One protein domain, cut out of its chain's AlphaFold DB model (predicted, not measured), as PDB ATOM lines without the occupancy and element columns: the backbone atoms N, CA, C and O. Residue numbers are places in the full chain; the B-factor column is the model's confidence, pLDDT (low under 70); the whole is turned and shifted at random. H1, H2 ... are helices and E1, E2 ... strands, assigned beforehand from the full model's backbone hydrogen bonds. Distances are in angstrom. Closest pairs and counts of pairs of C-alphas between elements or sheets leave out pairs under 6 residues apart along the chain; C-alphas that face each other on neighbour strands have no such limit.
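Overview. This is residues 12 to 106 of the 106 residues of an uncharacterized protein of Gossypium aridum (UniProt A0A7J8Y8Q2). A four-stranded antiparallel sheet has the short helix H2 packed slantwise over one face; on the other face the long helix H1 starts close to the sheet and splays away from it. The far part of H1, residues 52 to 61, and residues 62 to 66 after it stick out, and the link from H1 then runs back past the E1 edge of the sheet to H2, while the small helix H3 lies off to one side in the final tail. The printed part has 95 residues with three named helices and four named strands, in the order E1, E2, E3, H1, H2, E4, H3; the sheet order is E1, E2, E3, E4, and the class is mixed. The whole is compact, with a radius of gyration of the C-alphas of 13.7 A and spans of 39 by 31 by 24 A.

Arrangement. E1, residues 12 to 19, and E2, residues 24 to 33, form a hairpin, with N 15 and O 28 2.8 A apart, within hydrogen-bond range. E2 and E3, residues 36 to 43, form another hairpin, with N 29 and O 40 at 2.8 A. E1, E2 and E3 make a meander, each strand the antiparallel neighbour of the one before. H1, residues 45 to 61, is on the sheet over E2 and E3 at a height of 12.5 A; its closest C-alphas to E2 are Val 45 and Thr 25, 5.2 A. H1 runs along the strands, at 4 degrees to E3 on the local plane, but its line rises 39 degrees out of that plane, only just short of standing up from the sheet. H2, residues 76 to 86, is on the opposite face at a height of 6.5 A, giving three layers, helices on both faces of a sheet. H2 runs slantwise to the strands, at 43 degrees to E2 on the local plane, and the closest C-alphas of the two are Ala 82 and Gly 28, 3.7 A. E4, residues 91 to 94, is an edge strand antiparallel to E3, with N 43 and O 91 at 2.9 A. H3, residues 100 to 103, is not on the sheet and is apart from H1 and H2. Every O i to N i+4 pair is within hydrogen-bond range in H2, 12 of 13 are in H1, and H3 is too short for such a pair.

Along the chain. E1 begins at C-alpha 12, (200.737, 211.294, 130.735), and is 23.4 A long; E2 is 29.7 A and E3 23.8 A. H1 spans 25.0 A and ends at C-alpha 61, (215.794, 205.006, 132.130). H2 is 15.2 A, E4 10.1 A, and H3 5.3 A, ending at C-alpha 103, (181.898, 215.475, 132.762).

Size, cuts and confidence. The two C-alphas farthest apart are those of Asp 21 and Ser 63, 40.3 A. The printed part has no cut and ends at the chain's last residue, 106. The link from H1 to H2, 14 residues, is long; the other links are tight. The mean pLDDT of the printed part is 81.5, and residues 95 to 106 are under 70.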
ATOM      1  N   LEU A  12     200.900 210.287 129.697       90.06
ATOM      2  CA  LEU A  12     200.737 211.294 130.735       90.06
ATOM      3  C   LEU A  12     200.476 212.643 130.076       90.06
ATOM      4  O   LEU A  12     201.320 213.162 129.349       90.06
ATOM      5  N   ASN A  13     199.317 213.216 130.367       91.19
ATOM      6  CA  ASN A  13     198.965 214.566 129.969       91.19
ATOM      7  C   ASN A  13     198.865 215.440 131.219       91.19
ATOM      8  O   ASN A  13     198.198 215.048 132.170       91.19
ATOM      9  N   ILE A  14     199.531 216.590 131.232       91.81
ATOM     10  CA  ILE A  14     199.593 217.493 132.385       91.81
ATOM     11  C   ILE A  14     199.249 218.919 131.961       91.81
ATOM     12  O   ILE A  14     199.556 219.335 130.846       91.81
ATOM     13  N   ASP A  15     198.624 219.669 132.860       91.81
ATOM     14  CA  ASP A  15     198.451 221.118 132.771       91.81
ATOM     15  C   ASP A  15     198.771 221.745 134.130       91.81
ATOM     16  O   ASP A  15     198.595 221.119 135.178       91.81
ATOM     17  N   GLY A  16     199.263 222.979 134.115       89.88
ATOM     18  CA  GLY A  16     199.729 223.687 135.300       89.88
ATOM     19  C   GLY A  16     199.029 225.025 135.480       89.88
ATOM     20  O   GLY A  16     198.768 225.749 134.520       89.88
ATOM     21  N   ILE A  17     198.757 225.387 136.730       89.00
ATOM     22  CA  ILE A  17     198.249 226.704 137.113       89.00
ATOM     23  C   ILE A  17     199.137 227.251 138.221       89.00
ATOM     24  O   ILE A  17     199.475 226.554 139.169       89.00
ATOM     25  N   MET A  18     199.511 228.520 138.107       87.12
ATOM     26  CA  MET A  18     200.271 229.226 139.130       87.12
ATOM     27  C   MET A  18     199.541 230.510 139.497       87.12
ATOM     28  O   MET A  18     199.130 231.268 138.615       87.12
ATOM     29  N   LYS A  19     199.401 230.771 140.796       80.75
ATOM     30  CA  LYS A  19     198.928 232.057 141.307       80.75
ATOM     31  C   LYS A  19     200.127 232.873 141.761       80.75
ATOM     32  O   LYS A  19     200.762 232.547 142.762       80.75
ATOM     33  N   LEU A  20     200.418 233.930 141.009       77.50
ATOM     34  CA  LEU A  20     201.576 234.799 141.231       77.50
ATOM     35  C   LEU A  20     201.571 235.409 142.638       77.50
ATOM     36  O   LEU A  20     202.603 235.422 143.298       77.50
ATOM     37  N   ASP A  21     200.398 235.814 143.124       80.62
ATOM     38  CA  ASP A  21     200.269 236.538 144.393       80.62
ATOM     39  C   ASP A  21     200.524 235.665 145.627       80.62
ATOM     40  O   ASP A  21     200.959 236.163 146.661       80.62
ATOM     41  N   SER A  22     200.229 234.363 145.542       77.88
ATOM     42  CA  SER A  22     200.391 233.429 146.663       77.88
ATOM     43  C   SER A  22     201.617 232.531 146.526       77.88
ATOM     44  O   SER A  22     201.893 231.754 147.432       77.88
ATOM     45  N   GLY A  23     202.309 232.574 145.382       80.25
ATOM     46  CA  GLY A  23     203.381 231.630 145.060       80.25
ATOM     47  C   GLY A  23     202.914 230.171 144.998       80.25
ATOM     48  O   GLY A  23     203.743 229.270 145.065       80.25
ATOM     49  N   LEU A  24     201.602 229.923 144.893       81.81
ATOM     50  CA  LEU A  24     201.044 228.572 144.864       81.81
ATOM     51  C   LEU A  24     201.018 228.063 143.422       81.81
ATOM     52  O   LEU A  24     200.515 228.747 142.527       81.81
ATOM     53  N   THR A  25     201.503 226.840 143.223       86.88
ATOM     54  CA  THR A  25     201.463 226.143 141.935       86.88
ATOM     55  C   THR A  25     200.678 224.855 142.081       86.88
ATOM     56  O   THR A  25     200.908 224.094 143.021       86.88
ATOM     57  N   THR A  26     199.789 224.593 141.131       87.50
ATOM     58  CA  THR A  26     199.115 223.311 140.979       87.50
ATOM     59  C   THR A  26     199.368 222.713 139.612       87.50
ATOM     60  O   THR A  26     199.542 223.418 138.620       87.50
ATOM     61  N   VAL A  27     199.401 221.388 139.565       89.25
ATOM     62  CA  VAL A  27     199.464 220.614 138.330       89.25
ATOM     63  C   VAL A  27     198.347 219.590 138.367       89.25
ATOM     64  O   VAL A  27     198.210 218.834 139.325       89.25
ATOM     65  N   GLY A  28     197.533 219.581 137.323       89.00
ATOM     66  CA  GLY A  28     196.552 218.541 137.069       89.00
ATOM     67  C   GLY A  28     197.041 217.655 135.944       89.00
ATOM     68  O   GLY A  28     197.662 218.132 135.000       89.00
ATOM     69  N   GLY A  29     196.754 216.365 136.019       88.56
ATOM     70  CA  GLY A  29     197.160 215.438 134.983       88.56
ATOM     71  C   GLY A  29     196.231 214.255 134.813       88.56
ATOM     72  O   GLY A  29     195.424 213.923 135.679       88.56
ATOM     73  N   ILE A  30     196.362 213.616 133.660       89.06
ATOM     74  CA  ILE A  30     195.716 212.363 133.320       89.06
ATOM     75  C   ILE A  30     196.793 211.369 132.940       89.06
ATOM     76  O   ILE A  30     197.577 211.612 132.025       89.06
ATOM     77  N   LEU A  31     196.769 210.232 133.617       88.81
ATOM     78  CA  LEU A  31     197.534 209.054 133.270       88.81
ATOM     79  C   LEU A  31     196.612 208.076 132.545       88.81
ATOM     80  O   LEU A  31     195.516 207.790 133.024       88.81
ATOM     81  N   LYS A  32     197.038 207.554 131.402       88.25
ATOM     82  CA  LYS A  32     196.323 206.512 130.670       88.25
ATOM     83  C   LYS A  32     197.280 205.377 130.340       88.25
ATOM     84  O   LYS A  32     198.385 205.628 129.872       88.25
ATOM     85  N   ASP A  33     196.831 204.155 130.557       87.44
ATOM     86  CA  ASP A  33     197.545 202.924 130.224       87.44
ATOM     87  C   ASP A  33     196.571 201.903 129.600       87.44
ATOM     88  O   ASP A  33     195.430 202.235 129.258       87.44
ATOM     89  N   GLY A  34     197.017 200.653 129.441       85.00
ATOM     90  CA  GLY A  34     196.177 199.549 128.962       85.00
ATOM     91  C   GLY A  34     195.042 199.138 129.914       85.00
ATOM     92  O   GLY A  34     194.161 198.384 129.510       85.00
ATOM     93  N   HIS A  35     195.029 199.629 131.156       85.06
ATOM     94  CA  HIS A  35     194.045 199.287 132.186       85.06
ATOM     95  C   HIS A  35     193.008 200.389 132.432       85.06
ATOM     96  O   HIS A  35     191.985 200.128 133.067       85.06
ATOM     97  N   GLY A  36     193.231 201.608 131.936       86.44
ATOM     98  CA  GLY A  36     192.243 202.678 131.997       86.44
ATOM     99  C   GLY A  36     192.848 204.071 132.091       86.44
ATOM    100  O   GLY A  36     193.946 204.342 131.613       86.44
ATOM    101  N   VAL A  37     192.076 204.985 132.679       86.31
ATOM    102  CA  VAL A  37     192.425 206.400 132.840       86.31
ATOM    103  C   VAL A  37     192.393 206.744 134.327       86.31
ATOM    104  O   VAL A  37     191.420 206.432 135.006       86.31
ATOM    105  N   ARG A  38     193.438 207.404 134.826       86.94
ATOM    106  CA  ARG A  38     193.556 207.889 136.206       86.94
ATOM    107  C   ARG A  38     193.833 209.388 136.210       86.94
ATOM    108  O   ARG A  38     194.574 209.883 135.362       86.94
ATOM    109  N   SER A  39     193.271 210.103 137.177       86.75
ATOM    110  CA  SER A  39     193.441 211.550 137.330       86.75
ATOM    111  C   SER A  39     194.361 211.880 138.502       86.75
ATOM    112  O   SER A  39     194.269 211.288 139.576       86.75
ATOM    113  N   LEU A  40     195.254 212.839 138.280       87.00
ATOM    114  CA  LEU A  40     196.318 213.233 139.195       87.00
ATOM    115  C   LEU A  40     196.204 214.722 139.518       87.00
ATOM    116  O   LEU A  40     196.131 215.535 138.602       87.00
ATOM    117  N   GLY A  41     196.241 215.079 140.799       86.06
ATOM    118  CA  GLY A  41     196.334 216.461 141.257       86.06
ATOM    119  C   GLY A  41     197.556 216.660 142.150       86.06
ATOM    120  O   GLY A  41     197.803 215.878 143.065       86.06
ATOM    121  N   LEU A  42     198.324 217.710 141.885       85.44
ATOM    122  CA  LEU A  42     199.494 218.118 142.658       85.44
ATOM    123  C   LEU A  42     199.338 219.581 143.065       85.44
ATOM    124  O   LEU A  42     199.044 220.417 142.211       85.44
ATOM    125  N   THR A  43     199.597 219.897 144.332       85.75
ATOM    126  CA  THR A  43     199.591 221.271 144.852       85.75
ATOM    127  C   THR A  43     200.858 221.542 145.653       85.75
ATOM    128  O   THR A  43     201.253 220.732 146.489       85.75
ATOM    129  N   GLY A  44     201.472 222.698 145.413       85.00
ATOM    130  CA  GLY A  44     202.682 223.166 146.084       85.00
ATOM    131  C   GLY A  44     203.894 223.169 145.150       85.00
ATOM    132  O   GLY A  44     204.148 222.208 144.424       85.00
ATOM    133  N   VAL A  45     204.678 224.252 145.188       83.44
ATOM    134  CA  VAL A  45     205.836 224.456 144.295       83.44
ATOM    135  C   VAL A  45     206.846 223.317 144.419       83.44
ATOM    136  O   VAL A  45     207.246 222.731 143.416       83.44
ATOM    137  N   TRP A  46     207.219 222.958 145.647       86.44
ATOM    138  CA  TRP A  46     208.209 221.909 145.900       86.44
ATOM    139  C   TRP A  46     207.723 220.523 145.476       86.44
ATOM    140  O   TRP A  46     208.510 219.735 144.954       86.44
ATOM    141  N   VAL A  47     206.425 220.249 145.634       83.62
ATOM    142  CA  VAL A  47     205.797 218.994 145.196       83.62
ATOM    143  C   VAL A  47     205.845 218.885 143.673       83.62
ATOM    144  O   VAL A  47     206.241 217.849 143.140       83.62
ATOM    145  N   VAL A  48     205.505 219.966 142.967       84.56
ATOM    146  CA  VAL A  48     205.552 220.020 141.501       84.56
ATOM    147  C   VAL A  48     206.986 219.881 140.985       84.56
ATOM    148  O   VAL A  48     207.229 219.085 140.081       84.56
ATOM    149  N   VAL A  49     207.952 220.590 141.574       87.25
ATOM    150  CA  VAL A  49     209.371 220.481 141.192       87.25
ATOM    151  C   VAL A  49     209.886 219.059 141.402       87.25
ATOM    152  O   VAL A  49     210.497 218.490 140.499       87.25
ATOM    153  N   TRP A  50     209.605 218.455 142.559       89.75
ATOM    154  CA  TRP A  50     209.987 217.071 142.841       89.75
ATOM    155  C   TRP A  50     209.375 216.093 141.830       89.75
ATOM    156  O   TRP A  50     210.072 215.221 141.312       89.75
ATOM    157  N   PHE A  51     208.095 216.269 141.495       87.31
ATOM    158  CA  PHE A  51     207.407 215.433 140.517       87.31
ATOM    159  C   PHE A  51     208.022 215.545 139.115       87.31
ATOM    160  O   PHE A  51     208.267 214.526 138.470       87.31
ATOM    161  N   LEU A  52     208.343 216.761 138.660       88.31
ATOM    162  CA  LEU A  52     209.012 216.978 137.373       88.31
ATOM    163  C   LEU A  52     210.402 216.334 137.338       88.31
ATOM    164  O   LEU A  52     210.741 215.667 136.362       88.31
ATOM    165  N   MET A  53     211.179 216.469 138.416       91.25
ATOM    166  CA  MET A  53     212.483 215.808 138.540       91.25
ATOM    167  C   MET A  53     212.346 214.283 138.516       91.25
ATOM    168  O   MET A  53     213.162 213.595 137.904       91.25
ATOM    169  N   ARG A  54     211.288 213.741 139.131       90.56
ATOM    170  CA  ARG A  54     211.005 212.303 139.121       90.56
ATOM    171  C   ARG A  54     210.623 211.801 137.729       90.56
ATOM    172  O   ARG A  54     211.120 210.752 137.330       90.56
ATOM    173  N   ILE A  55     209.792 212.542 136.989       89.00
ATOM    174  CA  ILE A  55     209.487 212.235 135.582       89.00
ATOM    175  C   ILE A  55     210.774 212.250 134.768       89.00
ATOM    176  O   ILE A  55     211.049 211.282 134.071       89.00
ATOM    177  N   TYR A  56     211.572 213.312 134.886       88.50
ATOM    178  CA  TYR A  56     212.821 213.439 134.145       88.50
ATOM    179  C   TYR A  56     213.762 212.257 134.402       88.50
ATOM    180  O   TYR A  56     214.239 211.653 133.447       88.50
ATOM    181  N   GLY A  57     213.953 211.868 135.668       90.81
ATOM    182  CA  GLY A  57     214.743 210.687 136.023       90.81
ATOM    183  C   GLY A  57     214.209 209.405 135.380       90.81
ATOM    184  O   GLY A  57     214.969 208.682 134.751       90.81
ATOM    185  N   ASN A  58     212.898 209.162 135.450       88.31
ATOM    186  CA  ASN A  58     212.298 207.982 134.826       88.31
ATOM    187  C   ASN A  58     212.446 207.991 133.293       88.31
ATOM    188  O   ASN A  58     212.651 206.941 132.694       88.31
ATOM    189  N   LEU A  59     212.350 209.156 132.643       87.88
ATOM    190  CA  LEU A  59     212.516 209.279 131.190       87.88
ATOM    191  C   LEU A  59     213.949 208.979 130.725       87.88
ATOM    192  O   LEU A  59     214.128 208.607 129.569       87.88
ATOM    193  N   LEU A  60     214.956 209.123 131.594       89.81
ATOM    194  CA  LEU A  60     216.335 208.726 131.281       89.81
ATOM    195  C   LEU A  60     216.505 207.201 131.238       89.81
ATOM    196  O   LEU A  60     217.302 206.707 130.445       89.81
ATOM    197  N   ASP A  61     215.742 206.471 132.054       88.50
ATOM    198  CA  ASP A  61     215.794 205.006 132.130       88.50
ATOM    199  C   ASP A  61     214.900 204.323 131.075       88.50
ATOM    200  O   ASP A  61     215.064 203.138 130.775       88.50
ATOM    201  N   ILE A  62     213.939 205.054 130.498       87.56
ATOM    202  CA  ILE A  62     213.013 204.544 129.482       87.56
ATOM    203  C   ILE A  62     213.641 204.680 128.091       87.56
ATOM    204  O   ILE A  62     213.922 205.779 127.615       87.56
ATOM    205  N   SER A  63     213.788 203.553 127.392       82.81
ATOM    206  CA  SER A  63     214.415 203.495 126.064       82.81
ATOM    207  C   SER A  63     213.646 204.241 124.968       82.81
ATOM    208  O   SER A  63     214.243 204.643 123.969       82.81
ATOM    209  N   GLN A  64     212.330 204.413 125.125       88.50
ATOM    210  CA  GLN A  64     211.464 205.067 124.146       88.50
ATOM    211  C   GLN A  64     210.413 205.940 124.831       88.50
ATOM    212  O   GLN A  64     209.529 205.449 125.529       88.50
ATOM    213  N   TRP A  65     210.474 207.245 124.583       90.75
ATOM    214  CA  TRP A  65     209.454 208.197 125.006       90.75
ATOM    215  C   TRP A  65     209.313 209.320 123.982       90.75
ATOM    216  O   TRP A  65     210.187 209.545 123.140       90.75
ATOM    217  N   LYS A  66     208.189 210.032 124.049       90.50
ATOM    218  CA  LYS A  66     207.914 211.194 123.207       90.50
ATOM    219  C   LYS A  66     207.218 212.262 124.035       90.50
ATOM    220  O   LYS A  66     206.310 211.956 124.800       90.50
ATOM    221  N   LEU A  67     207.634 213.509 123.845       91.50
ATOM    222  CA  LEU A  67     206.924 214.676 124.351       91.50
ATOM    223  C   LEU A  67     206.179 215.338 123.192       91.50
ATOM    224  O   LEU A  67     206.771 215.638 122.155       91.50
ATOM    225  N   GLU A  68     204.883 215.560 123.373       93.19
ATOM    226  CA  GLU A  68     204.033 216.249 122.407       93.19
ATOM    227  C   GLU A  68     203.375 217.455 123.065       93.19
ATOM    228  O   GLU A  68     202.860 217.369 124.179       93.19
ATOM    229  N   TYR A  69     203.376 218.581 122.356       91.94
ATOM    230  CA  TYR A  69     202.598 219.740 122.759       91.94
ATOM    231  C   TYR A  69     201.136 219.552 122.348       91.94
ATOM    232  O   TYR A  69     200.846 219.262 121.186       91.94
ATOM    233  N   ILE A  70     200.225 219.765 123.296       89.56
ATOM    234  CA  ILE A  70     198.780 219.720 123.076       89.56
ATOM    235  C   ILE A  70     198.222 221.113 123.379       89.56
ATOM    236  O   ILE A  70     198.421 221.600 124.496       89.56
ATOM    237  N   PRO A  71     197.523 221.764 122.428       92.06
ATOM    238  CA  PRO A  71     196.861 223.040 122.676       92.06
ATOM    239  C   PRO A  71     195.922 222.969 123.882       92.06
ATOM    240  O   PRO A  71     195.263 221.952 124.117       92.06
ATOM    241  N   ARG A  72     195.832 224.059 124.647       87.62
ATOM    242  CA  ARG A  72     195.071 224.090 125.904       87.62
ATOM    243  C   ARG A  72     193.594 223.750 125.705       87.62
ATOM    244  O   ARG A  72     192.993 223.094 126.553       87.62
ATOM    245  N   GLU A  73     193.027 224.147 124.570       88.88
ATOM    246  CA  GLU A  73     191.646 223.880 124.159       88.88
ATOM    247  C   GLU A  73     191.380 222.384 123.954       88.88
ATOM    248  O   GLU A  73     190.244 221.935 124.066       88.88
ATOM    249  N   MET A  74     192.430 221.606 123.685       87.31
ATOM    250  CA  MET A  74     192.383 220.149 123.560       87.31
ATOM    251  C   MET A  74     192.770 219.443 124.870       87.31
ATOM    252  O   MET A  74     192.551 218.240 125.007       87.31
ATOM    253  N   ASN A  75     193.303 220.180 125.854       89.69
ATOM    254  CA  ASN A  75     193.734 219.668 127.155       89.69
ATOM    255  C   ASN A  75     192.786 220.038 128.316       89.69
ATOM    256  O   ASN A  75     193.194 220.218 129.467       89.69
ATOM    257  N   LEU A  76     191.487 220.158 128.026       88.50
ATOM    258  CA  LEU A  76     190.494 220.657 128.986       88.50
ATOM    259  C   LEU A  76     190.414 219.817 130.264       88.50
ATOM    260  O   LEU A  76     190.188 220.362 131.342       88.50
ATOM    261  N   LYS A  77     190.640 218.504 130.163       86.69
ATOM    262  CA  LYS A  77     190.576 217.591 131.307       86.69
ATOM    263  C   LYS A  77     191.695 217.839 132.321       86.69
ATOM    264  O   LYS A  77     191.399 218.010 133.501       86.69
ATOM    265  N   ALA A  78     192.956 217.898 131.882       87.12
ATOM    266  CA  ALA A  78     194.077 218.168 132.785       87.12
ATOM    267  C   ALA A  78     193.984 219.589 133.366       87.12
ATOM    268  O   ALA A  78     194.155 219.767 134.570       87.12
ATOM    269  N   ASN A  79     193.578 220.569 132.548       87.50
ATOM    270  CA  ASN A  79     193.289 221.938 132.987       87.50
ATOM    271  C   ASN A  79     192.219 221.979 134.088       87.50
ATOM    272  O   ASN A  79     192.362 222.680 135.089       87.50
ATOM    273  N   CYS A  80     191.130 221.223 133.923       87.50
ATOM    274  CA  CYS A  80     190.056 221.154 134.909       87.50
ATOM    275  C   CYS A  80     190.554 220.549 136.228       87.50
ATOM    276  O   CYS A  80     190.315 221.123 137.287       87.50
ATOM    277  N   ILE A  81     191.331 219.464 136.167       86.38
ATOM    278  CA  ILE A  81     191.938 218.850 137.355       86.38
ATOM    279  C   ILE A  81     192.899 219.830 138.045       86.38
ATOM    280  O   ILE A  81     192.861 219.958 139.268       86.38
ATOM    281  N   ALA A  82     193.706 220.577 137.288       85.56
ATOM    282  CA  ALA A  82     194.626 221.572 137.841       85.56
ATOM    283  C   ALA A  82     193.869 222.656 138.628       85.56
ATOM    284  O   ALA A  82     194.280 223.019 139.733       85.56
ATOM    285  N   LYS A  83     192.722 223.107 138.099       87.12
ATOM    286  CA  LYS A  83     191.810 224.038 138.784       87.12
ATOM    287  C   LYS A  83     191.178 223.419 140.028       87.12
ATOM    288  O   LYS A  83     191.150 224.067 141.059       87.12
ATOM    289  N   MET A  84     190.711 222.171 139.970       82.56
ATOM    290  CA  MET A  84     190.116 221.509 141.143       82.56
ATOM    291  C   MET A  84     191.129 221.269 142.263       82.56
ATOM    292  O   MET A  84     190.774 221.271 143.438       82.56
ATOM    293  N   THR A  85     192.386 221.028 141.899       81.50
ATOM    294  CA  THR A  85     193.460 220.811 142.872       81.50
ATOM    295  C   THR A  85     193.918 222.136 143.492       81.50
ATOM    296  O   THR A  85     194.446 222.144 144.600       81.50
ATOM    297  N   PHE A  86     193.654 223.263 142.819       78.06
ATOM    298  CA  PHE A  86     193.989 224.611 143.281       78.06
ATOM    299  C   PHE A  86     193.392 224.957 144.649       78.06
ATOM    300  O   PHE A  86     194.080 225.551 145.473       78.06
ATOM    301  N   ASP A  87     192.157 224.530 144.913       74.06
ATOM    302  CA  ASP A  87     191.464 224.818 146.175       74.06
ATOM    303  C   ASP A  87     191.784 223.803 147.291       74.06
ATOM    304  O   ASP A  87     191.221 223.875 148.384       74.06
ATOM    305  N   ARG A  88     192.662 222.826 147.030       71.69
ATOM    306  CA  ARG A  88     193.036 221.781 147.994       71.69
ATOM    307  C   ARG A  88     194.319 222.144 148.739       71.69
ATOM    308  O   ARG A  88     195.155 222.898 148.248       71.69
ATOM    309  N   ASN A  89     194.496 221.539 149.913       71.50
ATOM    310  CA  ASN A  89     195.746 221.621 150.669       71.50
ATOM    311  C   ASN A  89     196.931 221.091 149.845       71.50
ATOM    312  O   ASN A  89     196.767 220.193 149.013       71.50
ATOM    313  N   GLU A  90     198.128 221.612 150.122       73.62
ATOM    314  CA  GLU A  90     199.374 221.155 149.501       73.62
ATOM    315  C   GLU A  90     199.541 219.631 149.591       73.62
ATOM    316  O   GLU A  90     199.164 219.001 150.581       73.62
ATOM    317  N   GLY A  91     200.107 219.034 148.539       74.56
ATOM    318  CA  GLY A  91     200.360 217.599 148.468       74.56
ATOM    319  C   GLY A  91     199.989 216.953 147.135       74.56
ATOM    320  O   GLY A  91     199.571 217.604 146.176       74.56
ATOM    321  N   LEU A  92     200.181 215.635 147.100       71.50
ATOM    322  CA  LEU A  92     199.783 214.752 146.010       71.50
ATOM    323  C   LEU A  92     198.423 214.137 146.342       71.50
ATOM    324  O   LEU A  92     198.278 213.468 147.363       71.50
ATOM    325  N   HIS A  93     197.457 214.322 145.450       76.00
ATOM    326  CA  HIS A  93     196.097 213.828 145.616       76.00
ATOM    327  C   HIS A  93     195.683 213.024 144.389       76.00
ATOM    328  O   HIS A  93     195.771 213.507 143.255       76.00
ATOM    329  N   LEU A  94     195.190 211.805 144.608       70.62
ATOM    330  CA  LEU A  94     194.462 211.095 143.564       70.62
ATOM    331  C   LEU A  94     193.077 211.736 143.451       70.62
ATOM    332  O   LEU A  94     192.384 211.933 144.451       70.62
ATOM    333  N   VAL A  95     192.694 212.134 142.241       69.44
ATOM    334  CA  VAL A  95     191.389 212.758 142.008       69.44
ATOM    335  C   VAL A  95     190.453 211.664 141.508       69.44
ATOM    336  O   VAL A  95     190.293 211.488 140.308       69.44
ATOM    337  N   GLU A  96     189.912 210.874 142.437       63.19
ATOM    338  CA  GLU A  96     189.021 209.744 142.117       63.19
ATOM    339  C   GLU A  96     187.615 210.217 141.720       63.19
ATOM    340  O   GLU A  96     187.025 209.684 140.783       63.19
ATOM    341  N   ASP A  97     187.135 211.298 142.338       55.12
ATOM    342  CA  ASP A  97     185.800 211.845 142.105       55.12
ATOM    343  C   ASP A  97     185.875 213.192 141.379       55.12
ATOM    344  O   ASP A  97     185.816 214.262 141.990       55.12
ATOM    345  N   ILE A  98     186.002 213.161 140.049       57.28
ATOM    346  CA  ILE A  98     185.641 214.331 139.235       57.28
ATOM    347  C   ILE A  98     184.107 214.417 139.274       57.28
ATOM    348  O   ILE A  98     183.449 213.501 138.772       57.28
ATOM    349  N   PRO A  99     183.498 215.473 139.850       55.81
ATOM    350  CA  PRO A  99     182.051 215.528 140.011       55.81
ATOM    351  C   PRO A  99     181.344 215.383 138.659       55.81
ATOM    352  O   PRO A  99     181.649 216.106 137.709       55.81
ATOM    353  N   PHE A 100     180.364 214.479 138.587       49.59
ATOM    354  CA  PHE A 100     179.664 214.067 137.357       49.59
ATOM    355  C   PHE A 100     179.121 215.242 136.519       49.59
ATOM    356  O   PHE A 100     179.051 215.171 135.293       49.59
ATOM    357  N   ASN A 101     178.784 216.362 137.166       49.19
ATOM    358  CA  ASN A 101     178.288 217.576 136.509       49.19
ATOM    359  C   ASN A 101     179.328 218.269 135.613       49.19
ATOM    360  O   ASN A 101     178.950 219.003 134.706       49.19
ATOM    361  N   TRP A 102     180.618 218.010 135.826       50.50
ATOM    362  CA  TRP A 102     181.713 218.578 135.039       50.50
ATOM    363  C   TRP A 102     182.136 217.671 133.881       50.50
ATOM    364  O   TRP A 102     182.744 218.150 132.931       50.50
ATOM    365  N   ILE A 103     181.730 216.395 133.898       48.38
ATOM    366  CA  ILE A 103     181.898 215.475 132.762       48.38
ATOM    367  C   ILE A 103     181.077 215.947 131.552       48.38
ATOM    368  O   ILE A 103     181.473 215.707 130.421       48.38
ATOM    369  N   LYS A 104     179.979 216.685 131.766       42.28
ATOM    370  CA  LYS A 104     179.183 217.295 130.682       42.28
ATOM    371  C   LYS A 104     179.860 218.491 129.994       42.28
ATOM    372  O   LYS A 104     179.346 218.956 128.983       42.28
ATOM    373  N   LEU A 105     180.957 219.006 130.553       42.12
ATOM    374  CA  LEU A 105     181.784 220.070 129.965       42.12
ATOM    375  C   LEU A 105     183.063 219.511 129.300       42.12
ATOM    376  O   LEU A 105     183.931 220.292 128.907       42.12
ATOM    377  N   LEU A 106     183.183 218.179 129.205       41.19
ATOM    378  CA  LEU A 106     184.260 217.420 128.556       41.19
ATOM    379  C   LEU A 106     183.766 216.745 127.275       41.19
ATOM    380  O   LEU A 106     184.652 216.413 126.456       41.19
TER     381      LEU A 106